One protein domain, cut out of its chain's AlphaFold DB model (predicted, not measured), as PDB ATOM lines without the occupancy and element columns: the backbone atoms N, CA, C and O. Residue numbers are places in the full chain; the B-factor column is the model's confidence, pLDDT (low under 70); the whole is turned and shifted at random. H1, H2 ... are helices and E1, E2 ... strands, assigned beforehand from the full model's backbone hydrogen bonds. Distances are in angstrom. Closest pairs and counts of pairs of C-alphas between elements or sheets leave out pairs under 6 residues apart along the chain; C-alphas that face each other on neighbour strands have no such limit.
ATOM      1  N   ILE A 302       9.477 -11.078  14.231       97.94
ATOM      2  CA  ILE A 302       8.494 -12.130  14.035       97.94
ATOM      3  C   ILE A 302       7.121 -11.467  14.059       97.94
ATOM      4  O   ILE A 302       6.735 -10.881  15.056       97.94
ATOM      5  N   SER A 303       6.339 -11.612  12.988       97.50
ATOM      6  CA  SER A 303       4.990 -11.029  12.946       97.50
ATOM      7  C   SER A 303       4.138 -11.468  14.136       97.50
ATOM      8  O   SER A 303       4.136 -12.663  14.454       97.50
ATOM      9  N   PHE A 304       3.332 -10.557  14.685       97.19
ATOM     10  CA  PHE A 304       2.393 -10.847  15.776       97.19
ATOM     11  C   PHE A 304       1.582 -12.130  15.516       97.19
ATOM     12  O   PHE A 304       1.594 -13.062  16.322       97.19
ATOM     13  N   GLU A 305       0.981 -12.242  14.326       96.19
ATOM     14  CA  GLU A 305       0.151 -13.387  13.925       96.19
ATOM     15  C   GLU A 305       0.914 -14.717  13.830       96.19
ATOM     16  O   GLU A 305       0.295 -15.774  13.701       96.19
ATOM     17  N   ALA A 306       2.250 -14.721  13.842       97.06
ATOM     18  CA  ALA A 306       3.034 -15.955  13.858       97.06
ATOM     19  C   ALA A 306       3.173 -16.528  15.275       97.06
ATOM     20  O   ALA A 306       3.245 -17.753  15.411       97.06
ATOM     21  N   VAL A 307       3.165 -15.672  16.301       97.19
ATOM     22  CA  VAL A 307       3.408 -16.035  17.707       97.19
ATOM     23  C   VAL A 307       2.111 -16.112  18.506       97.19
ATOM     24  O   VAL A 307       1.921 -17.062  19.269       97.19
ATOM     25  N   TYR A 308       1.211 -15.155  18.289       97.75
ATOM     26  CA  TYR A 308       0.020 -14.948  19.100       97.75
ATOM     27  C   TYR A 308      -1.269 -15.156  18.295       97.75
ATOM     28  O   TYR A 308      -1.305 -14.994  17.074       97.75
ATOM     29  N   ASP A 309      -2.335 -15.518  19.003       97.31
ATOM     30  CA  ASP A 309      -3.725 -15.410  18.564       97.31
ATOM     31  C   ASP A 309      -4.476 -14.515  19.565       97.31
ATOM     32  O   ASP A 309      -4.081 -14.397  20.722       97.31
ATOM     33  N   VAL A 310      -5.601 -13.926  19.159       95.81
ATOM     34  CA  VAL A 310      -6.439 -13.111  20.057       95.81
ATOM     35  C   VAL A 310      -7.635 -13.926  20.547       95.81
ATOM     36  O   VAL A 310      -8.407 -14.441  19.731       95.81
ATOM     37  N   ILE A 311      -7.806 -14.017  21.862       96.25
ATOM     38  CA  ILE A 311      -9.014 -14.524  22.521       96.25
ATOM     39  C   ILE A 311      -9.990 -13.364  22.711       96.25
ATOM     40  O   ILE A 311      -9.570 -12.278  23.096       96.25
ATOM     41  N   GLU A 312     -11.275 -13.596  22.459       96.44
ATOM     42  CA  GLU A 312     -12.356 -12.629  22.659       96.44
ATOM     43  C   GLU A 312     -13.514 -13.284  23.419       96.44
ATOM     44  O   GLU A 312     -13.797 -14.485  23.273       96.44
ATOM     45  N   GLY A 313     -14.209 -12.479  24.210       96.19
ATOM     46  CA  GLY A 313     -15.334 -12.925  25.014       96.19
ATOM     47  C   GLY A 313     -16.021 -11.769  25.722       96.19
ATOM     48  O   GLY A 313     -15.750 -10.606  25.431       96.19
ATOM     49  N   SER A 314     -16.907 -12.092  26.656       96.31
ATOM     50  CA  SER A 314     -17.631 -11.106  27.456       96.31
ATOM     51  C   SER A 314     -17.887 -11.611  28.872       96.31
ATOM     52  O   SER A 314     -17.860 -12.812  29.119       96.31
ATOM     53  N   VAL A 315     -18.127 -10.699  29.814       96.25
ATOM     54  CA  VAL A 315     -18.489 -11.028  31.198       96.25
ATOM     55  C   VAL A 315     -19.798 -10.343  31.557       96.25
ATOM     56  O   VAL A 315     -19.940  -9.121  31.427       96.25
ATOM     57  N   VAL A 316     -20.760 -11.126  32.042       95.19
ATOM     58  CA  VAL A 316     -22.049 -10.623  32.526       95.19
ATOM     59  C   VAL A 316     -22.369 -11.141  33.924       95.19
ATOM     60  O   VAL A 316     -22.080 -12.281  34.267       95.19
ATOM     61  N   ARG A 317     -23.040 -10.304  34.715       91.69
ATOM     62  CA  ARG A 317     -23.535 -10.602  36.059       91.69
ATOM     63  C   ARG A 317     -24.978 -10.154  36.186       91.69
ATOM     64  O   ARG A 317     -25.283  -8.994  35.925       91.69
ATOM     65  N   ASP A 318     -25.874 -11.061  36.575       88.56
ATOM     66  CA  ASP A 318     -27.315 -10.774  36.694       88.56
ATOM     67  C   ASP A 318     -27.906 -10.109  35.420       88.56
ATOM     68  O   ASP A 318     -28.809  -9.270  35.479       88.56
ATOM     69  N   GLY A 319     -27.374 -10.459  34.239       89.12
ATOM     70  CA  GLY A 319     -27.768  -9.883  32.947       89.12
ATOM     71  C   GLY A 319     -27.223  -8.476  32.655       89.12
ATOM     72  O   GLY A 319     -27.649  -7.857  31.680       89.12
ATOM     73  N   VAL A 320     -26.303  -7.969  33.478       91.62
ATOM     74  CA  VAL A 320     -25.605  -6.689  33.302       91.62
ATOM     75  C   VAL A 320     -24.144  -6.955  32.953       91.62
ATOM     76  O   VAL A 320     -23.508  -7.818  33.549       91.62
ATOM     77  N   ASN A 321     -23.597  -6.205  32.003       94.50
ATOM     78  CA  ASN A 321     -22.180  -6.273  31.650       94.50
ATOM     79  C   ASN A 321     -21.280  -5.943  32.842       94.50
ATOM     80  O   ASN A 321     -21.576  -5.003  33.581       94.50
ATOM     81  N   VAL A 322     -20.170  -6.662  32.986       92.44
ATOM     82  CA  VAL A 322     -19.176  -6.433  34.041       92.44
ATOM     83  C   VAL A 322     -17.948  -5.731  33.472       92.44
ATOM     84  O   VAL A 322     -17.350  -6.197  32.502       92.44
ATOM     85  N   SER A 323     -17.548  -4.636  34.115       91.00
ATOM     86  CA  SER A 323     -16.300  -3.924  33.842       91.00
ATOM     87  C   SER A 323     -15.259  -4.209  34.918       91.00
ATOM     88  O   SER A 323     -15.536  -4.126  36.120       91.00
ATOM     89  N   GLY A 324     -14.037  -4.503  34.488       89.75
ATOM     90  CA  GLY A 324     -12.913  -4.782  35.371       89.75
ATOM     91  C   GLY A 324     -12.913  -6.177  35.992       89.75
ATOM     92  O   GLY A 324     -12.404  -6.329  37.097       89.75
ATOM     93  N   ALA A 325     -13.496  -7.185  35.342       93.19
ATOM     94  CA  ALA A 325     -13.183  -8.570  35.687       93.19
ATOM     95  C   ALA A 325     -11.848  -8.969  35.050       93.19
ATOM     96  O   ALA A 325     -11.574  -8.557  33.922       93.19
ATOM     97  N   ALA A 326     -11.038  -9.761  35.749       94.62
ATOM     98  CA  ALA A 326      -9.800 -10.325  35.226       94.62
ATOM     99  C   ALA A 326     -10.069 -11.713  34.630       94.62
ATOM    100  O   ALA A 326     -10.711 -12.543  35.271       94.62
ATOM    101  N   ILE A 327      -9.601 -11.955  33.405       96.12
ATOM    102  CA  ILE A 327      -9.712 -13.244  32.713       96.12
ATOM    103  C   ILE A 327      -8.313 -13.785  32.470       96.12
ATOM    104  O   ILE A 327      -7.585 -13.211  31.668       96.12
ATOM    105  N   THR A 328      -7.962 -14.906  33.085       96.19
ATOM    106  CA  THR A 328      -6.639 -15.526  32.974       96.19
ATOM    107  C   THR A 328      -6.676 -16.737  32.048       96.19
ATOM    108  O   THR A 328      -7.495 -17.643  32.217       96.19
ATOM    109  N   ALA A 329      -5.762 -16.796  31.081       97.44
ATOM    110  CA  ALA A 329      -5.498 -17.981  30.270       97.44
ATOM    111  C   ALA A 329      -4.481 -18.896  30.969       97.44
ATOM    112  O   ALA A 329      -3.359 -18.479  31.251       97.44
ATOM    113  N   ILE A 330      -4.860 -20.154  31.205       96.81
ATOM    114  CA  ILE A 330      -4.033 -21.177  31.862       96.81
ATOM    115  C   ILE A 330      -3.717 -22.277  30.851       96.81
ATOM    116  O   ILE A 330      -4.640 -22.832  30.247       96.81
ATOM    117  N   ASP A 331      -2.437 -22.575  30.641       97.00
ATOM    118  CA  ASP A 331      -1.986 -23.563  29.659       97.00
ATOM    119  C   ASP A 331      -2.194 -25.024  30.120       97.00
ATOM    120  O   ASP A 331      -2.743 -25.311  31.185       97.00
ATOM    121  N   GLU A 332      -1.760 -25.988  29.303       95.50
ATOM    122  CA  GLU A 332      -1.881 -27.417  29.626       95.50
ATOM    123  C   GLU A 332      -0.978 -27.893  30.779       95.50
ATOM    124  O   GLU A 332      -1.224 -28.969  31.334       95.50
ATOM    125  N   ASN A 333       0.037 -27.108  31.150       93.94
ATOM    126  CA  ASN A 333       0.925 -27.367  32.283       93.94
ATOM    127  C   ASN A 333       0.400 -26.744  33.586       93.94
ATOM    128  O   ASN A 333       0.943 -27.028  34.656       93.94
ATOM    129  N   GLY A 334      -0.672 -25.951  33.512       91.94
ATOM    130  CA  GLY A 334      -1.212 -25.209  34.646       91.94
ATOM    131  C   GLY A 334      -0.484 -23.889  34.906       91.94
ATOM    132  O   GLY A 334      -0.613 -23.347  36.000       91.94
ATOM    133  N   GLU A 335       0.286 -23.388  33.941       94.75
ATOM    134  CA  GLU A 335       0.923 -22.075  34.013       94.75
ATOM    135  C   GLU A 335      -0.057 -20.995  33.548       94.75
ATOM    136  O   GLU A 335      -0.690 -21.108  32.490       94.75
ATOM    137  N   ARG A 336      -0.172 -19.927  34.335       95.31
ATOM    138  CA  ARG A 336      -0.941 -18.731  33.987       95.31
ATOM    139  C   ARG A 336      -0.144 -17.920  32.981       95.31
ATOM    140  O   ARG A 336       0.951 -17.473  33.290       95.31
ATOM    141  N   GLN A 337      -0.682 -17.737  31.780       96.19
ATOM    142  CA  GLN A 337       0.057 -17.146  30.667       96.19
ATOM    143  C   GLN A 337      -0.252 -15.666  30.480       96.19
ATOM    144  O   GLN A 337       0.672 -14.866  30.415       96.19
ATOM    145  N   VAL A 338      -1.533 -15.309  30.366       96.31
ATOM    146  CA  VAL A 338      -1.972 -13.947  30.023       96.31
ATOM    147  C   VAL A 338      -3.273 -13.621  30.743       96.31
ATOM    148  O   VAL A 338      -4.104 -14.512  30.923       96.31
ATOM    149  N   THR A 339      -3.465 -12.354  31.108       95.19
ATOM    150  CA  THR A 339      -4.707 -11.819  31.663       95.19
ATOM    151  C   THR A 339      -5.338 -10.748  30.760       95.19
ATOM    152  O   THR A 339      -4.680  -9.836  30.265       95.19
ATOM    153  N   GLY A 340      -6.650 -10.828  30.558       94.38
ATOM    154  CA  GLY A 340      -7.484  -9.783  29.964       94.38
ATOM    155  C   GLY A 340      -8.331  -9.075  31.019       94.38
ATOM    156  O   GLY A 340      -8.594  -9.638  32.080       94.38
ATOM    157  N   ILE A 341      -8.779  -7.851  30.728       94.00
ATOM    158  CA  ILE A 341      -9.718  -7.107  31.580       94.00
ATOM    159  C   ILE A 341     -11.024  -6.889  30.819       94.00
ATOM    160  O   ILE A 341     -11.004  -6.480  29.662       94.00
ATOM    161  N   SER A 342     -12.155  -7.162  31.467       94.56
ATOM    162  CA  SER A 342     -13.474  -7.035  30.850       94.56
ATOM    163  C   SER A 342     -14.027  -5.618  30.831       94.56
ATOM    164  O   SER A 342     -13.782  -4.802  31.723       94.56
ATOM    165  N   GLY A 343     -14.894  -5.390  29.852       90.38
ATOM    166  CA  GLY A 343     -15.810  -4.271  29.776       90.38
ATOM    167  C   GLY A 343     -15.150  -2.929  29.498       90.38
ATOM    168  O   GLY A 343     -13.932  -2.776  29.466       90.38
ATOM    169  N   ARG A 344     -16.004  -1.932  29.288       87.12
ATOM    170  CA  ARG A 344     -15.609  -0.535  29.111       87.12
ATOM    171  C   ARG A 344     -16.541   0.351  29.913       87.12
ATOM    172  O   ARG A 344     -17.760   0.220  29.791       87.12
ATOM    173  N   ALA A 345     -15.982   1.293  30.660       86.62
ATOM    174  CA  ALA A 345     -16.748   2.191  31.506       86.62
ATOM    175  C   ALA A 345     -17.088   3.527  30.821       86.62
ATOM    176  O   ALA A 345     -16.298   4.103  30.068       86.62
ATOM    177  N   LEU A 346     -18.271   4.053  31.144       87.88
ATOM    178  CA  LEU A 346     -18.713   5.410  30.829       87.88
ATOM    179  C   LEU A 346     -18.832   6.252  32.096       87.88
ATOM    180  O   LEU A 346     -19.357   5.811  33.125       87.88
ATOM    181  N   VAL A 347     -18.430   7.512  31.970       86.56
ATOM    182  CA  VAL A 347     -18.610   8.554  32.979       86.56
ATOM    183  C   VAL A 347     -19.417   9.699  32.380       86.56
ATOM    184  O   VAL A 347     -19.308  10.024  31.201       86.56
ATOM    185  N   PHE A 348     -20.254  10.318  33.202       85.75
ATOM    186  CA  PHE A 348     -21.218  11.330  32.801       85.75
ATOM    187  C   PHE A 348     -20.909  12.651  33.497       85.75
ATOM    188  O   PHE A 348     -21.066  12.799  34.710       85.75
ATOM    189  N   GLU A 349     -20.467  13.634  32.729       86.81
ATOM    190  CA  GLU A 349     -20.168  14.965  33.232       86.81
ATOM    191  C   GLU A 349     -21.428  15.840  33.218       86.81
ATOM    192  O   GLU A 349     -22.112  15.981  32.201       86.81
ATOM    193  N   SER A 350     -21.758  16.426  34.366       85.88
ATOM    194  CA  SER A 350     -22.888  17.345  34.500       85.88
ATOM    195  C   SER A 350     -22.558  18.737  33.949       85.88
ATOM    196  O   SER A 350     -21.401  19.102  33.756       85.88
ATOM    197  N   ALA A 351     -23.572  19.596  33.817       84.50
ATOM    198  CA  ALA A 351     -23.374  21.002  33.444       84.50
ATOM    199  C   ALA A 351     -22.476  21.804  34.418       84.50
ATOM    200  O   ALA A 351     -22.029  22.898  34.073       84.50
ATOM    201  N   PRO A 360     -27.019   0.754  35.568       82.69
ATOM    202  CA  PRO A 360     -26.068   0.036  34.698       82.69
ATOM    203  C   PRO A 360     -25.561   0.847  33.484       82.69
ATOM    204  O   PRO A 360     -24.768   0.334  32.699       82.69
ATOM    205  N   GLU A 361     -26.015   2.090  33.289       86.75
ATOM    206  CA  GLU A 361     -25.713   2.897  32.093       86.75
ATOM    207  C   GLU A 361     -24.211   3.182  31.879       86.75
ATOM    208  O   GLU A 361     -23.794   3.468  30.760       86.75
ATOM    209  N   SER A 362     -23.399   3.072  32.930       85.62
ATOM    210  CA  SER A 362     -21.941   3.197  32.903       85.62
ATOM    211  C   SER A 362     -21.219   2.009  32.261       85.62
ATOM    212  O   SER A 362     -20.015   2.114  32.073       85.62
ATOM    213  N   PHE A 363     -21.901   0.914  31.910       85.62
ATOM    214  CA  PHE A 363     -21.263  -0.324  31.430       85.62
ATOM    215  C   PHE A 363     -21.852  -0.808  30.097       85.62
ATOM    216  O   PHE A 363     -22.600  -1.791  30.041       85.62
ATOM    217  N   PRO A 364     -21.557  -0.103  28.991       84.06
ATOM    218  CA  PRO A 364     -22.087  -0.424  27.669       84.06
ATOM    219  C   PRO A 364     -21.702  -1.817  27.160       84.06
ATOM    220  O   PRO A 364     -22.465  -2.381  26.379       84.06
ATOM    221  N   THR A 365     -20.562  -2.371  27.581       89.56
ATOM    222  CA  THR A 365     -20.075  -3.696  27.164       89.56
ATOM    223  C   THR A 365     -19.407  -4.423  28.327       89.56
ATOM    224  O   THR A 365     -18.909  -3.780  29.251       89.56
ATOM    225  N   GLY A 366     -19.422  -5.759  28.281       91.75
ATOM    226  CA  GLY A 366     -18.652  -6.644  29.167       91.75
ATOM    227  C   GLY A 366     -17.500  -7.328  28.430       91.75
ATOM    228  O   GLY A 366     -16.917  -8.272  28.948       91.75
ATOM    229  N   ASP A 367     -17.231  -6.889  27.201       95.19
ATOM    230  CA  ASP A 367     -16.336  -7.553  26.258       95.19
ATOM    231  C   ASP A 367     -14.877  -7.447  26.708       95.19
ATOM    232  O   ASP A 367     -14.484  -6.438  27.292       95.19
ATOM    233  N   PHE A 368     -14.075  -8.461  26.409       94.50
ATOM    234  CA  PHE A 368     -12.625  -8.435  26.573       94.50
ATOM    235  C   PHE A 368     -11.948  -9.008  25.334       94.50
ATOM    236  O   PHE A 368     -12.506  -9.859  24.634       94.50
ATOM    237  N   GLU A 369     -10.704  -8.597  25.123       94.31
ATOM    238  CA  GLU A 369      -9.781  -9.261  24.209       94.31
ATOM    239  C   GLU A 369      -8.469  -9.532  24.950       94.31
ATOM    240  O   GLU A 369      -8.114  -8.797  25.869       94.31
ATOM    241  N   MET A 370      -7.742 -10.582  24.586       94.62
ATOM    242  CA  MET A 370      -6.380 -10.808  25.077       94.62
ATOM    243  C   MET A 370      -5.561 -11.582  24.049       94.62
ATOM    244  O   MET A 370      -6.027 -12.582  23.496       94.62
ATOM    245  N   ALA A 371      -4.340 -11.127  23.784       96.25
ATOM    246  CA  ALA A 371      -3.400 -11.862  22.950       96.25
ATOM    247  C   ALA A 371      -2.780 -12.996  23.763       96.25
ATOM    248  O   ALA A 371      -2.215 -12.754  24.818       96.25
ATOM    249  N   VAL A 372      -2.863 -14.230  23.279       96.94
ATOM    250  CA  VAL A 372      -2.246 -15.399  23.916       96.94
ATOM    251  C   VAL A 372      -1.285 -16.058  22.941       96.94
ATOM    252  O   VAL A 372      -1.539 -16.022  21.731       96.94
ATOM    253  N   PRO A 373      -0.187 -16.676  23.409       97.69
ATOM    254  CA  PRO A 373       0.612 -17.523  22.539       97.69
ATOM    255  C   PRO A 373      -0.260 -18.590  21.878       97.69
ATOM    256  O   PRO A 373      -1.323 -18.968  22.374       97.69
ATOM    257  N   LYS A 374       0.180 -19.111  20.737       97.50
ATOM    258  CA  LYS A 374      -0.567 -20.192  20.092       97.50
ATOM    259  C   LYS A 374      -0.547 -21.452  20.954       97.50
ATOM    260  O   LYS A 374       0.513 -22.029  21.182       97.50
ATOM    261  N   GLY A 375      -1.718 -21.928  21.373       97.38
ATOM    262  CA  GLY A 375      -1.801 -22.988  22.377       97.38
ATOM    263  C   GLY A 375      -3.206 -23.512  22.642       97.38
ATOM    264  O   GLY A 375      -4.142 -23.297  21.872       97.38
ATOM    265  N   THR A 376      -3.344 -24.275  23.723       98.12
ATOM    266  CA  THR A 376      -4.634 -24.716  24.263       98.12
ATOM    267  C   THR A 376      -4.716 -24.285  25.712       98.12
ATOM    268  O   THR A 376      -3.794 -24.547  26.475       98.12
ATOM    269  N   TYR A 377      -5.826 -23.646  26.066       98.12
ATOM    270  CA  TYR A 377      -5.993 -22.957  27.333       98.12
ATOM    271  C   TYR A 377      -7.295 -23.348  28.009       98.12
ATOM    272  O   TYR A 377      -8.299 -23.615  27.348       98.12
ATOM    273  N   THR A 378      -7.294 -23.344  29.331       97.50
ATOM    274  CA  THR A 378      -8.508 -23.120  30.122       97.50
ATOM    275  C   THR A 378      -8.548 -21.661  30.552       97.50
ATOM    276  O   THR A 378      -7.504 -21.014  30.595       97.50
ATOM    277  N   PHE A 379      -9.738 -21.136  30.832       96.69
ATOM    278  CA  PHE A 379      -9.897 -19.743  31.237       96.69
ATOM    279  C   PHE A 379     -10.495 -19.660  32.627       96.69
ATOM    280  O   PHE A 379     -11.434 -20.394  32.941       96.69
ATOM    281  N   GLU A 380      -9.940 -18.755  33.412       95.00
ATOM    282  CA  GLU A 380     -10.357 -18.436  34.766       95.00
ATOM    283  C   GLU A 380     -10.825 -16.984  34.812       95.00
ATOM    284  O   GLU A 380     -10.200 -16.119  34.208       95.00
ATOM    285  N   LEU A 381     -11.930 -16.730  35.500       94.44
ATOM    286  CA  LEU A 381     -12.472 -15.407  35.763       94.44
ATOM    287  C   LEU A 381     -12.276 -15.079  37.238       94.44
ATOM    288  O   LEU A 381     -12.575 -15.907  38.097       94.44
ATOM    289  N   GLN A 382     -11.853 -13.854  37.527       92.44
ATOM    290  CA  GLN A 382     -11.673 -13.364  38.884       92.44
ATOM    291  C   GLN A 382     -12.106 -11.900  39.020       92.44
ATOM    292  O   GLN A 382     -11.971 -11.092  38.097       92.44
ATOM    293  N   ALA A 383     -12.654 -11.551  40.182       91.69
ATOM    294  CA  ALA A 383     -12.980 -10.174  40.518       91.69
ATOM    295  C   ALA A 383     -11.725  -9.404  40.958       91.69
ATOM    296  O   ALA A 383     -10.907  -9.923  41.705       91.69
ATOM    297  N   LEU A 384     -11.607  -8.136  40.555       88.69
ATOM    298  CA  LEU A 384     -10.599  -7.210  41.088       88.69
ATOM    299  C   LEU A 384     -11.087  -6.556  42.393       88.69
ATOM    300  O   LEU A 384     -11.180  -5.337  42.517       88.69
ATOM    301  N   ASP A 385     -11.445  -7.371  43.379       81.88
ATOM    302  CA  ASP A 385     -12.211  -6.954  44.562       81.88
ATOM    303  C   ASP A 385     -11.396  -6.235  45.662       81.88
ATOM    304  O   ASP A 385     -11.926  -5.904  46.725       81.88
ATOM    305  N   GLY A 386     -10.117  -5.941  45.409       80.31
ATOM    306  CA  GLY A 386      -9.172  -5.437  46.415       80.31
ATOM    307  C   GLY A 386      -8.048  -6.410  46.750       80.31
ATOM    308  O   GLY A 386      -7.103  -6.034  47.448       80.31
ATOM    309  N   THR A 387      -8.149  -7.616  46.211       81.25
ATOM    310  CA  THR A 387      -7.350  -8.784  46.535       81.25
ATOM    311  C   THR A 387      -6.733  -9.299  45.224       81.25
ATOM    312  O   THR A 387      -7.488  -9.549  44.289       81.25
ATOM    313  N   PRO A 388      -5.395  -9.350  45.056       79.75
ATOM    314  CA  PRO A 388      -4.345  -8.981  46.009       79.75
ATOM    315  C   PRO A 388      -4.073  -7.478  46.119       79.75
ATOM    316  O   PRO A 388      -3.311  -7.030  46.979       79.75
ATOM    317  N   PHE A 389      -4.699  -6.669  45.268       79.44
ATOM    318  CA  PHE A 389      -4.636  -5.218  45.365       79.44
ATOM    319  C   PHE A 389      -5.887  -4.551  44.795       79.44
ATOM    320  O   PHE A 389      -6.710  -5.151  44.110       79.44
ATOM    321  N   ALA A 390      -6.032  -3.260  45.090       80.81
ATOM    322  CA  ALA A 390      -7.189  -2.473  44.692       80.81
ATOM    323  C   ALA A 390      -7.297  -2.273  43.171       80.81
ATOM    324  O   ALA A 390      -6.319  -1.920  42.512       80.81
ATOM    325  N   ALA A 391      -8.522  -2.368  42.642       85.25
ATOM    326  CA  ALA A 391      -8.845  -2.157  41.227       85.25
ATOM    327  C   ALA A 391      -8.309  -0.839  40.642       85.25
ATOM    328  O   ALA A 391      -7.997  -0.758  39.456       85.25
ATOM    329  N   ASN A 392      -8.158   0.197  41.477       79.94
ATOM    330  CA  ASN A 392      -7.593   1.485  41.075       79.94
ATOM    331  C   ASN A 392      -6.093   1.460  40.758       79.94
ATOM    332  O   ASN A 392      -5.572   2.479  40.310       79.94
ATOM    333  N   ARG A 393      -5.408   0.339  41.002       82.56
ATOM    334  CA  ARG A 393      -4.039   0.105  40.539       82.56
ATOM    335  C   ARG A 393      -3.991  -0.614  39.192       82.56
ATOM    336  O   ARG A 393      -2.986  -0.512  38.513       82.56
ATOM    337  N   VAL A 394      -5.070  -1.284  38.774       87.50
ATOM    338  CA  VAL A 394      -5.164  -1.839  37.415       87.50
ATOM    339  C   VAL A 394      -5.448  -0.700  36.441       87.50
ATOM    340  O   VAL A 394      -4.558  -0.215  35.754       87.50
ATOM    341  N   SER A 395      -6.682  -0.209  36.391       87.31
ATOM    342  CA  SER A 395      -7.074   0.801  35.407       87.31
ATOM    343  C   SER A 395      -8.215   1.673  35.910       87.31
ATOM    344  O   SER A 395      -8.897   1.360  36.893       87.31
ATOM    345  N   THR A 396      -8.456   2.785  35.218       86.75
ATOM    346  CA  THR A 396      -9.622   3.632  35.470       86.75
ATOM    347  C   THR A 396     -10.909   2.850  35.223       86.75
ATOM    348  O   THR A 396     -11.839   2.951  36.027       86.75
ATOM    349  N   ASN A 397     -10.959   2.036  34.161       88.31
ATOM    350  CA  ASN A 397     -12.083   1.144  33.882       88.31
ATOM    351  C   ASN A 397     -12.369   0.189  35.052       88.31
ATOM    352  O   ASN A 397     -13.502   0.129  35.539       88.31
ATOM    353  N   ALA A 398     -11.337  -0.493  35.558       89.12
ATOM    354  CA  ALA A 398     -11.478  -1.393  36.697       89.12
ATOM    355  C   ALA A 398     -11.949  -0.648  37.954       89.12
ATOM    356  O   ALA A 398     -12.877  -1.093  38.628       89.12
ATOM    357  N   ASN A 399     -11.402   0.533  38.243       87.56
ATOM    358  CA  ASN A 399     -11.837   1.331  39.387       87.56
ATOM    359  C   ASN A 399     -13.324   1.732  39.318       87.56
ATOM    360  O   ASN A 399     -14.023   1.716  40.330       87.56
ATOM    361  N   ILE A 400     -13.839   2.083  38.134       87.69
ATOM    362  CA  ILE A 400     -15.265   2.417  37.974       87.69
ATOM    363  C   ILE A 400     -16.142   1.184  38.227       87.69
ATOM    364  O   ILE A 400     -17.158   1.298  38.918       87.69
ATOM    365  N   GLY A 401     -15.733   0.017  37.714       89.50
ATOM    366  CA  GLY A 401     -16.375  -1.268  38.002       89.50
ATOM    367  C   GLY A 401     -16.463  -1.544  39.506       89.50
ATOM    368  O   GLY A 401     -17.545  -1.852  40.017       89.50
ATOM    369  N   PHE A 402     -15.360  -1.332  40.228       87.50
ATOM    370  CA  PHE A 402     -15.291  -1.460  41.684       87.50
ATOM    371  C   PHE A 402     -16.240  -0.493  42.409       87.50
ATOM    372  O   PHE A 402     -17.049  -0.921  43.230       87.50
ATOM    373  N   ILE A 403     -16.205   0.807  42.080       87.19
ATOM    374  CA  ILE A 403     -17.041   1.830  42.744       87.19
ATOM    375  C   ILE A 403     -18.541   1.529  42.586       87.19
ATOM    376  O   ILE A 403     -19.332   1.824  43.485       87.19
ATOM    377  N   LEU A 404     -18.944   0.943  41.456       88.81
ATOM    378  CA  LEU A 404     -20.332   0.553  41.198       88.81
ATOM    379  C   LEU A 404     -20.680  -0.862  41.692       88.81
ATOM    380  O   LEU A 404     -21.799  -1.319  41.450       88.81
ATOM    381  N   GLY A 405     -19.767  -1.530  42.403       88.56
ATOM    382  CA  GLY A 405     -19.997  -2.828  43.038       88.56
ATOM    383  C   GLY A 405     -20.093  -3.995  42.054       88.56
ATOM    384  O   GLY A 405     -20.786  -4.969  42.336       88.56
ATOM    385  N   GLN A 406     -19.455  -3.899  40.882       88.75
ATOM    386  CA  GLN A 406     -19.486  -4.985  39.898       88.75
ATOM    387  C   GLN A 406     -18.514  -6.120  40.228       88.75
ATOM    388  O   GLN A 406     -18.800  -7.263  39.884       88.75
ATOM    389  N   GLN A 407     -17.415  -5.820  40.921       87.94
ATOM    390  CA  GLN A 407     -16.307  -6.737  41.221       87.94
ATOM    391  C   GLN A 407     -16.492  -7.441  42.570       87.94
ATOM    392  O   GLN A 407     -15.639  -7.368  43.438       87.94
ATOM    393  N   ASP A 408     -17.644  -8.080  42.759       88.62
ATOM    394  CA  ASP A 408     -17.958  -8.861  43.967       88.62
ATOM    395  C   ASP A 408     -18.603 -10.186  43.554       88.62
ATOM    396  O   ASP A 408     -19.801 -10.397  43.739       88.62
ATOM    397  N   PHE A 409     -17.850 -11.017  42.845       90.62
ATOM    398  CA  PHE A 409     -18.290 -12.318  42.345       90.62
ATOM    399  C   PHE A 409     -17.175 -13.349  42.572       90.62
ATOM    400  O   PHE A 409     -16.010 -12.964  42.696       90.62
ATOM    401  N   PRO A 410     -17.516 -14.641  42.691       88.75
ATOM    402  CA  PRO A 410     -16.530 -15.680  42.956       88.75
ATOM    403  C   PRO A 410     -15.618 -15.930  41.750       88.75
ATOM    404  O   PRO A 410     -15.937 -15.589  40.615       88.75
ATOM    405  N   GLN A 411     -14.480 -16.568  42.010       89.38
ATOM    406  CA  GLN A 411     -13.612 -17.083  40.958       89.38
ATOM    407  C   GLN A 411     -14.306 -18.231  40.210       89.38
ATOM    408  O   GLN A 411     -14.897 -19.120  40.832       89.38
ATOM    409  N   GLU A 412     -14.200 -18.240  38.884       90.06
ATOM    410  CA  GLU A 412     -14.904 -19.185  38.013       90.06
ATOM    411  C   GLU A 412     -14.015 -19.724  36.904       90.06
ATOM    412  O   GLU A 412     -13.069 -19.074  36.471       90.06
ATOM    413  N   LEU A 413     -14.341 -20.917  36.407       93.19
ATOM    414  CA  LEU A 413     -13.682 -21.501  35.246       93.19
ATOM    415  C   LEU A 413     -14.658 -21.593  34.082       93.19
ATOM    416  O   LEU A 413     -15.768 -22.092  34.241       93.19
ATOM    417  N   PHE A 414     -14.205 -21.206  32.893       95.12
ATOM    418  CA  PHE A 414     -15.045 -21.215  31.702       95.12
ATOM    419  C   PHE A 414     -15.462 -22.635  31.303       95.12
ATOM    420  O   PHE A 414     -14.623 -23.475  30.946       95.12
ATOM    421  N   ASP A 415     -16.767 -22.878  31.217       92.81
ATOM    422  CA  ASP A 415     -17.360 -24.005  30.503       92.81
ATOM    423  C   ASP A 415     -18.639 -23.566  29.801       92.81
ATOM    424  O   ASP A 415     -19.730 -23.598  30.359       92.81
ATOM    425  N   LYS A 416     -18.518 -23.337  28.490       89.12
ATOM    426  CA  LYS A 416     -19.620 -23.039  27.560       89.12
ATOM    427  C   LYS A 416     -20.925 -23.833  27.760       89.12
ATOM    428  O   LYS A 416     -21.976 -23.394  27.299       89.12
ATOM    429  N   ASN A 417     -20.884 -25.048  28.309       88.56
ATOM    430  CA  ASN A 417     -22.091 -25.857  28.517       88.56
ATOM    431  C   ASN A 417     -22.743 -25.664  29.894       88.56
ATOM    432  O   ASN A 417     -23.780 -26.285  30.146       88.56
ATOM    433  N   GLN A 418     -22.107 -24.914  30.790       86.12
ATOM    434  CA  GLN A 418     -22.509 -24.730  32.179       86.12
ATOM    435  C   GLN A 418     -22.647 -23.263  32.600       86.12
ATOM    436  O   GLN A 418     -23.372 -23.075  33.571       86.12
ATOM    437  N   GLU A 419     -22.119 -22.305  31.820       91.00
ATOM    438  CA  GLU A 419     -22.275 -20.854  32.044       91.00
ATOM    439  C   GLU A 419     -23.702 -20.466  32.459       91.00
ATOM    440  O   GLU A 419     -24.655 -20.562  31.668       91.00
ATOM    441  N   SER A 420     -23.856 -20.048  33.715       89.31
ATOM    442  CA  SER A 420     -25.120 -19.587  34.294       89.31
ATOM    443  C   SER A 420     -24.878 -18.750  35.546       89.31
ATOM    444  O   SER A 420     -23.955 -18.986  36.303       89.31
ATOM    445  N   ASP A 421     -25.840 -17.897  35.891       87.94
ATOM    446  CA  ASP A 421     -25.894 -17.187  37.180       87.94
ATOM    447  C   ASP A 421     -26.073 -18.106  38.413       87.94
ATOM    448  O   ASP A 421     -26.233 -17.636  39.541       87.94
ATOM    449  N   THR A 422     -26.113 -19.427  38.229       88.88
ATOM    450  CA  THR A 422     -26.236 -20.425  39.297       88.88
ATOM    451  C   THR A 422     -25.566 -21.730  38.872       88.88
ATOM    452  O   THR A 422     -26.160 -22.578  38.195       88.88
ATOM    453  N   GLU A 423     -24.337 -21.934  39.337       86.94
ATOM    454  CA  GLU A 423     -23.508 -23.082  38.993       86.94
ATOM    455  C   GLU A 423     -23.193 -23.965  40.198       86.94
ATOM    456  O   GLU A 423     -22.509 -23.597  41.144       86.94
ATOM    457  N   VAL A 424     -23.624 -25.225  40.143       84.06
ATOM    458  CA  VAL A 424     -23.316 -26.215  41.195       84.06
ATOM    459  C   VAL A 424     -22.013 -26.988  40.938       84.06
ATOM    460  O   VAL A 424     -21.749 -27.991  41.614       84.06
ATOM    461  N   LYS A 425     -21.244 -26.606  39.906       84.19
ATOM    462  CA  LYS A 425     -19.978 -27.244  39.491       84.19
ATOM    463  C   LYS A 425     -18.945 -26.227  38.952       84.19
ATOM    464  O   LYS A 425     -18.431 -26.466  37.860       84.19
ATOM    465  N   PRO A 426     -18.583 -25.189  39.726       78.44
ATOM    466  CA  PRO A 426     -17.718 -24.103  39.244       78.44
ATOM    467  C   PRO A 426     -16.282 -24.544  38.879       78.44
ATOM    468  O   PRO A 426     -15.595 -23.871  38.130       78.44
ATOM    469  N   ALA A 427     -15.816 -25.721  39.326       78.94
ATOM    470  CA  ALA A 427     -14.477 -26.245  38.986       78.94
ATOM    471  C   ALA A 427     -14.366 -26.928  37.615       78.94
ATOM    472  O   ALA A 427     -13.346 -27.553  37.310       78.94
ATOM    473  N   LYS A 428     -15.428 -26.947  36.813       85.94
ATOM    474  CA  LYS A 428     -15.354 -27.582  35.502       85.94
ATOM    475  C   LYS A 428     -14.929 -26.559  34.471       85.94
ATOM    476  O   LYS A 428     -15.714 -25.695  34.132       85.94
ATOM    477  N   SER A 429     -13.744 -26.756  33.914       91.38
ATOM    478  CA  SER A 429     -13.263 -25.978  32.784       91.38
ATOM    479  C   SER A 429     -13.404 -26.735  31.466       91.38
ATOM    480  O   SER A 429     -13.393 -27.974  31.398       91.38
ATOM    481  N   LYS A 430     -13.497 -25.970  30.383       93.81
ATOM    482  CA  LYS A 430     -13.383 -26.449  29.014       93.81
ATOM    483  C   LYS A 430     -12.118 -25.884  28.383       93.81
ATOM    484  O   LYS A 430     -11.996 -24.679  28.205       93.81
ATOM    485  N   ALA A 431     -11.226 -26.776  27.962       96.62
ATOM    486  CA  ALA A 431     -10.068 -26.393  27.169       96.62
ATOM    487  C   ALA A 431     -10.486 -25.844  25.791       96.62
ATOM    488  O   ALA A 431     -11.362 -26.405  25.115       96.62
ATOM    489  N   VAL A 432      -9.831 -24.771  25.364       96.75
ATOM    490  CA  VAL A 432     -10.046 -24.067  24.102       96.75
ATOM    491  C   VAL A 432      -8.702 -23.859  23.428       96.75
ATOM    492  O   VAL A 432      -7.761 -23.349  24.027       96.75
ATOM    493  N   ARG A 433      -8.604 -24.252  22.161       97.38
ATOM    494  CA  ARG A 433      -7.423 -23.972  21.353       97.38
ATOM    495  C   ARG A 433      -7.481 -22.534  20.842       97.38
ATOM    496  O   ARG A 433      -8.526 -22.101  20.355       97.38
ATOM    497  N   SER A 434      -6.372 -21.814  20.926       94.56
ATOM    498  CA  SER A 434      -6.244 -20.488  20.329       94.56
ATOM    499  C   SER A 434      -6.485 -20.555  18.809       94.56
ATOM    500  O   SER A 434      -6.221 -21.578  18.164       94.56
ATOM    501  N   GLY A 435      -7.092 -19.510  18.241       90.88
ATOM    502  CA  GLY A 435      -7.454 -19.454  16.819       90.88
ATOM    503  C   GLY A 435      -8.694 -20.272  16.415       90.88
ATOM    504  O   GLY A 435      -9.217 -20.083  15.314       90.88
ATOM    505  N   ASP A 436      -9.224 -21.145  17.281       93.06
ATOM    506  CA  ASP A 436     -10.509 -21.806  17.029       93.06
ATOM    507  C   ASP A 436     -11.669 -20.808  17.146       93.06
ATOM    508  O   ASP A 436     -11.634 -19.864  17.925       93.06
ATOM    509  N   SER A 437     -12.789 -21.070  16.463       87.94
ATOM    510  CA  SER A 437     -13.992 -20.218  16.576       87.94
ATOM    511  C   SER A 437     -14.514 -20.035  18.011       87.94
ATOM    512  O   SER A 437     -15.179 -19.046  18.296       87.94
ATOM    513  N   LEU A 438     -14.235 -20.984  18.912       88.69
ATOM    514  CA  LEU A 438     -14.609 -20.873  20.322       88.69
ATOM    515  C   LEU A 438     -13.750 -19.849  21.073       88.69
ATOM    516  O   LEU A 438     -14.246 -19.252  22.015       88.69
ATOM    517  N   ALA A 439     -12.514 -19.612  20.632       90.50
ATOM    518  CA  ALA A 439     -11.641 -18.581  21.184       90.50
ATOM    519  C   ALA A 439     -12.189 -17.160  20.978       90.50
ATOM    520  O   ALA A 439     -11.661 -16.230  21.564       90.50
ATOM    521  N   LYS A 440     -13.232 -16.988  20.159       93.00
ATOM    522  CA  LYS A 440     -13.925 -15.716  19.901       93.00
ATOM    523  C   LYS A 440     -15.298 -15.624  20.587       93.00
ATOM    524  O   LYS A 440     -16.172 -14.892  20.137       93.00
ATOM    525  N   ALA A 441     -15.544 -16.494  21.567       93.62
ATOM    526  CA  ALA A 441     -16.824 -16.634  22.261       93.62
ATOM    527  C   ALA A 441     -16.620 -17.245  23.661       93.62
ATOM    528  O   ALA A 441     -17.272 -18.239  24.014       93.62
ATOM    529  N   ILE A 442     -15.649 -16.704  24.405       95.50
ATOM    530  CA  ILE A 442     -15.397 -17.034  25.814       95.50
ATOM    531  C   ILE A 442     -16.278 -16.132  26.684       95.50
ATOM    532  O   ILE A 442     -15.826 -15.156  27.271       95.50
ATOM    533  N   ASP A 443     -17.575 -16.421  26.685       96.25
ATOM    534  CA  ASP A 443     -18.566 -15.630  27.413       96.25
ATOM    535  C   ASP A 443     -18.772 -16.208  28.813       96.25
ATOM    536  O   ASP A 443     -19.254 -17.334  28.932       96.25
ATOM    537  N   PHE A 444     -18.423 -15.440  29.841       96.19
ATOM    538  CA  PHE A 444     -18.641 -15.780  31.241       96.19
ATOM    539  C   PHE A 444     -19.970 -15.231  31.756       96.19
ATOM    540  O   PHE A 444     -20.319 -14.067  31.513       96.19
ATOM    541  N   VAL A 445     -20.674 -16.039  32.547       95.00
ATOM    542  CA  VAL A 445     -21.804 -15.584  33.364       95.00
ATOM    543  C   VAL A 445     -21.464 -15.799  34.828       95.00
ATOM    544  O   VAL A 445     -21.505 -16.930  35.291       95.00
ATOM    545  N   THR A 446     -21.216 -14.715  35.568       92.38
ATOM    546  CA  THR A 446     -20.808 -14.835  36.971       92.38
ATOM    547  C   THR A 446     -21.892 -15.522  37.798       92.38
ATOM    548  O   THR A 446     -23.045 -15.069  37.847       92.38
ATOM    549  N   ASN A 447     -21.500 -16.557  38.510       90.62
ATOM    550  CA  ASN A 447     -22.255 -17.304  39.482       90.62
ATOM    551  C   ASN A 447     -22.686 -16.423  40.664       90.62
ATOM    552  O   ASN A 447     -21.967 -15.544  41.150       90.62
ATOM    553  N   ARG A 448     -23.888 -16.690  41.177       90.50
ATOM    554  CA  ARG A 448     -24.391 -16.066  42.398       90.50
ATOM    555  C   ARG A 448     -24.077 -16.939  43.602       90.50
ATOM    556  O   ARG A 448     -24.696 -17.987  43.794       90.50
ATOM    557  N   GLU A 449     -23.192 -16.442  44.456       91.50
ATOM    558  CA  GLU A 449     -22.807 -17.121  45.690       91.50
ATOM    559  C   GLU A 449     -23.163 -16.313  46.938       91.50
ATOM    560  O   GLU A 449     -22.932 -15.110  47.021       91.50
TER     561      GLU A 449
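AT A GLANCE: This is residues 302 to 351 and 360 to 449 of the 629 residues of an uncharacterized protein of Parvularcula mediterranea (UniProt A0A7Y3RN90). Two small sheets of three strands each lie face to face as a sandwich, E5, E1 and E7 in one and E3, E2 and E6 in the other, and along one side their edge strands E3 and E5 come close together. Round this core, H3 sits beside the strands of the first sheet, H2 lies at one end of the second, the long link of residues 404 to 436 runs past the edge strand E6, and E4 leads away from the sandwich toward the cut. The printed part has 140 residues with three named helices and seven named strands, in the order H1 E1 E2 E3 E4 E5 E6 H2 H3 E7; the sheet E5 E1 E7 is mixed, and the sheet E3 E2 E6 is antiparallel throughout. The class is mixed, helices and strands, though under half of the residues, 61 of 140, are in named elements. The whole is compact, with a radius of gyration of the C-alphas of 15.0 A and spans of 49 by 41 by 28 A.

IN THESE COORDINATES: Find C-alpha 304 at (2.393, -10.847, 15.776), where H1, residues 304 to 307, begins. E1 follows at once, residues 308 to 317, and runs 29.3 A to C-alpha 317 at (-23.535, -10.602, 36.059). Next come E2, residues 325 to 330, 16.0 A long, and E3, residues 336 to 341, 14.8 A long. E4 is residues 346 to 349. Past the cut, look for E5 at residues 367 to 373, 20.0 A long, and E6 at residues 376 to 383, 23.4 A long. H2 is residues 396 to 403, 10.5 A long. H3 is residues 437 to 440, and E7, residues 442 to 445, ends at C-alpha 445 at (-21.804, -15.584, 33.364).

HOW THE PARTS SIT: Begin with E1, the inner strand of its sheet. E5 is its antiparallel neighbour, with N 311 and O 370 2.8 A apart, and E7 its parallel neighbour, with N 444 and O 314 2.8 A apart. In the other sheet, which is strongly twisted, E2 is the inner strand: it forms a hairpin with E3, with N 329 and O 338 2.8 A apart, and is antiparallel to E6, with N 328 and O 380 2.8 A apart. The sandwich, two sheets face to face, has best planes 17 degrees apart, and the strands of one sheet stand at 33 degrees to those of the other. Look between the edge strands E3 and E5: 10 pairs of C-alphas are within 8 A, the closest those of Gly 340 and Met 370 at 5.1 A. Between E6 and E7 there is 1 such pair, Leu 381 and Phe 444, at 7.7 A. H3 is on the sheet E5 E1 E7 but stands at the sheet's level, with a height over the sheet of 1.4 A; its closest C-alpha to E1 is that of Lys 440, 4.4 A from that of Glu 312. H1 only grazes this sheet, and H2 only grazes the sheet E3 E2 E6, with its residues 397 to 402. E4 pairs with no named strand and is apart from H2, but only just, at 8.5 A. In H2 each O i to N i+4 pair is within hydrogen-bond range; H1 and H3 are too short for such a pair.

THE WHOLE: The two C-alphas farthest apart, those of Asn 333 and Ala 351, are 54.1 A from each other. Residues 352 to 359 are not printed, and C-alphas 351 and 360 are 21.2 A apart across this cut. The links E6 to H2 and H2 to H3 are long; within the second, residues 412 to 413 and 432 to 433 form short antiparallel pairings with residues of E6. The mean pLDDT of the printed part is 91.2, and no printed residue is under 70.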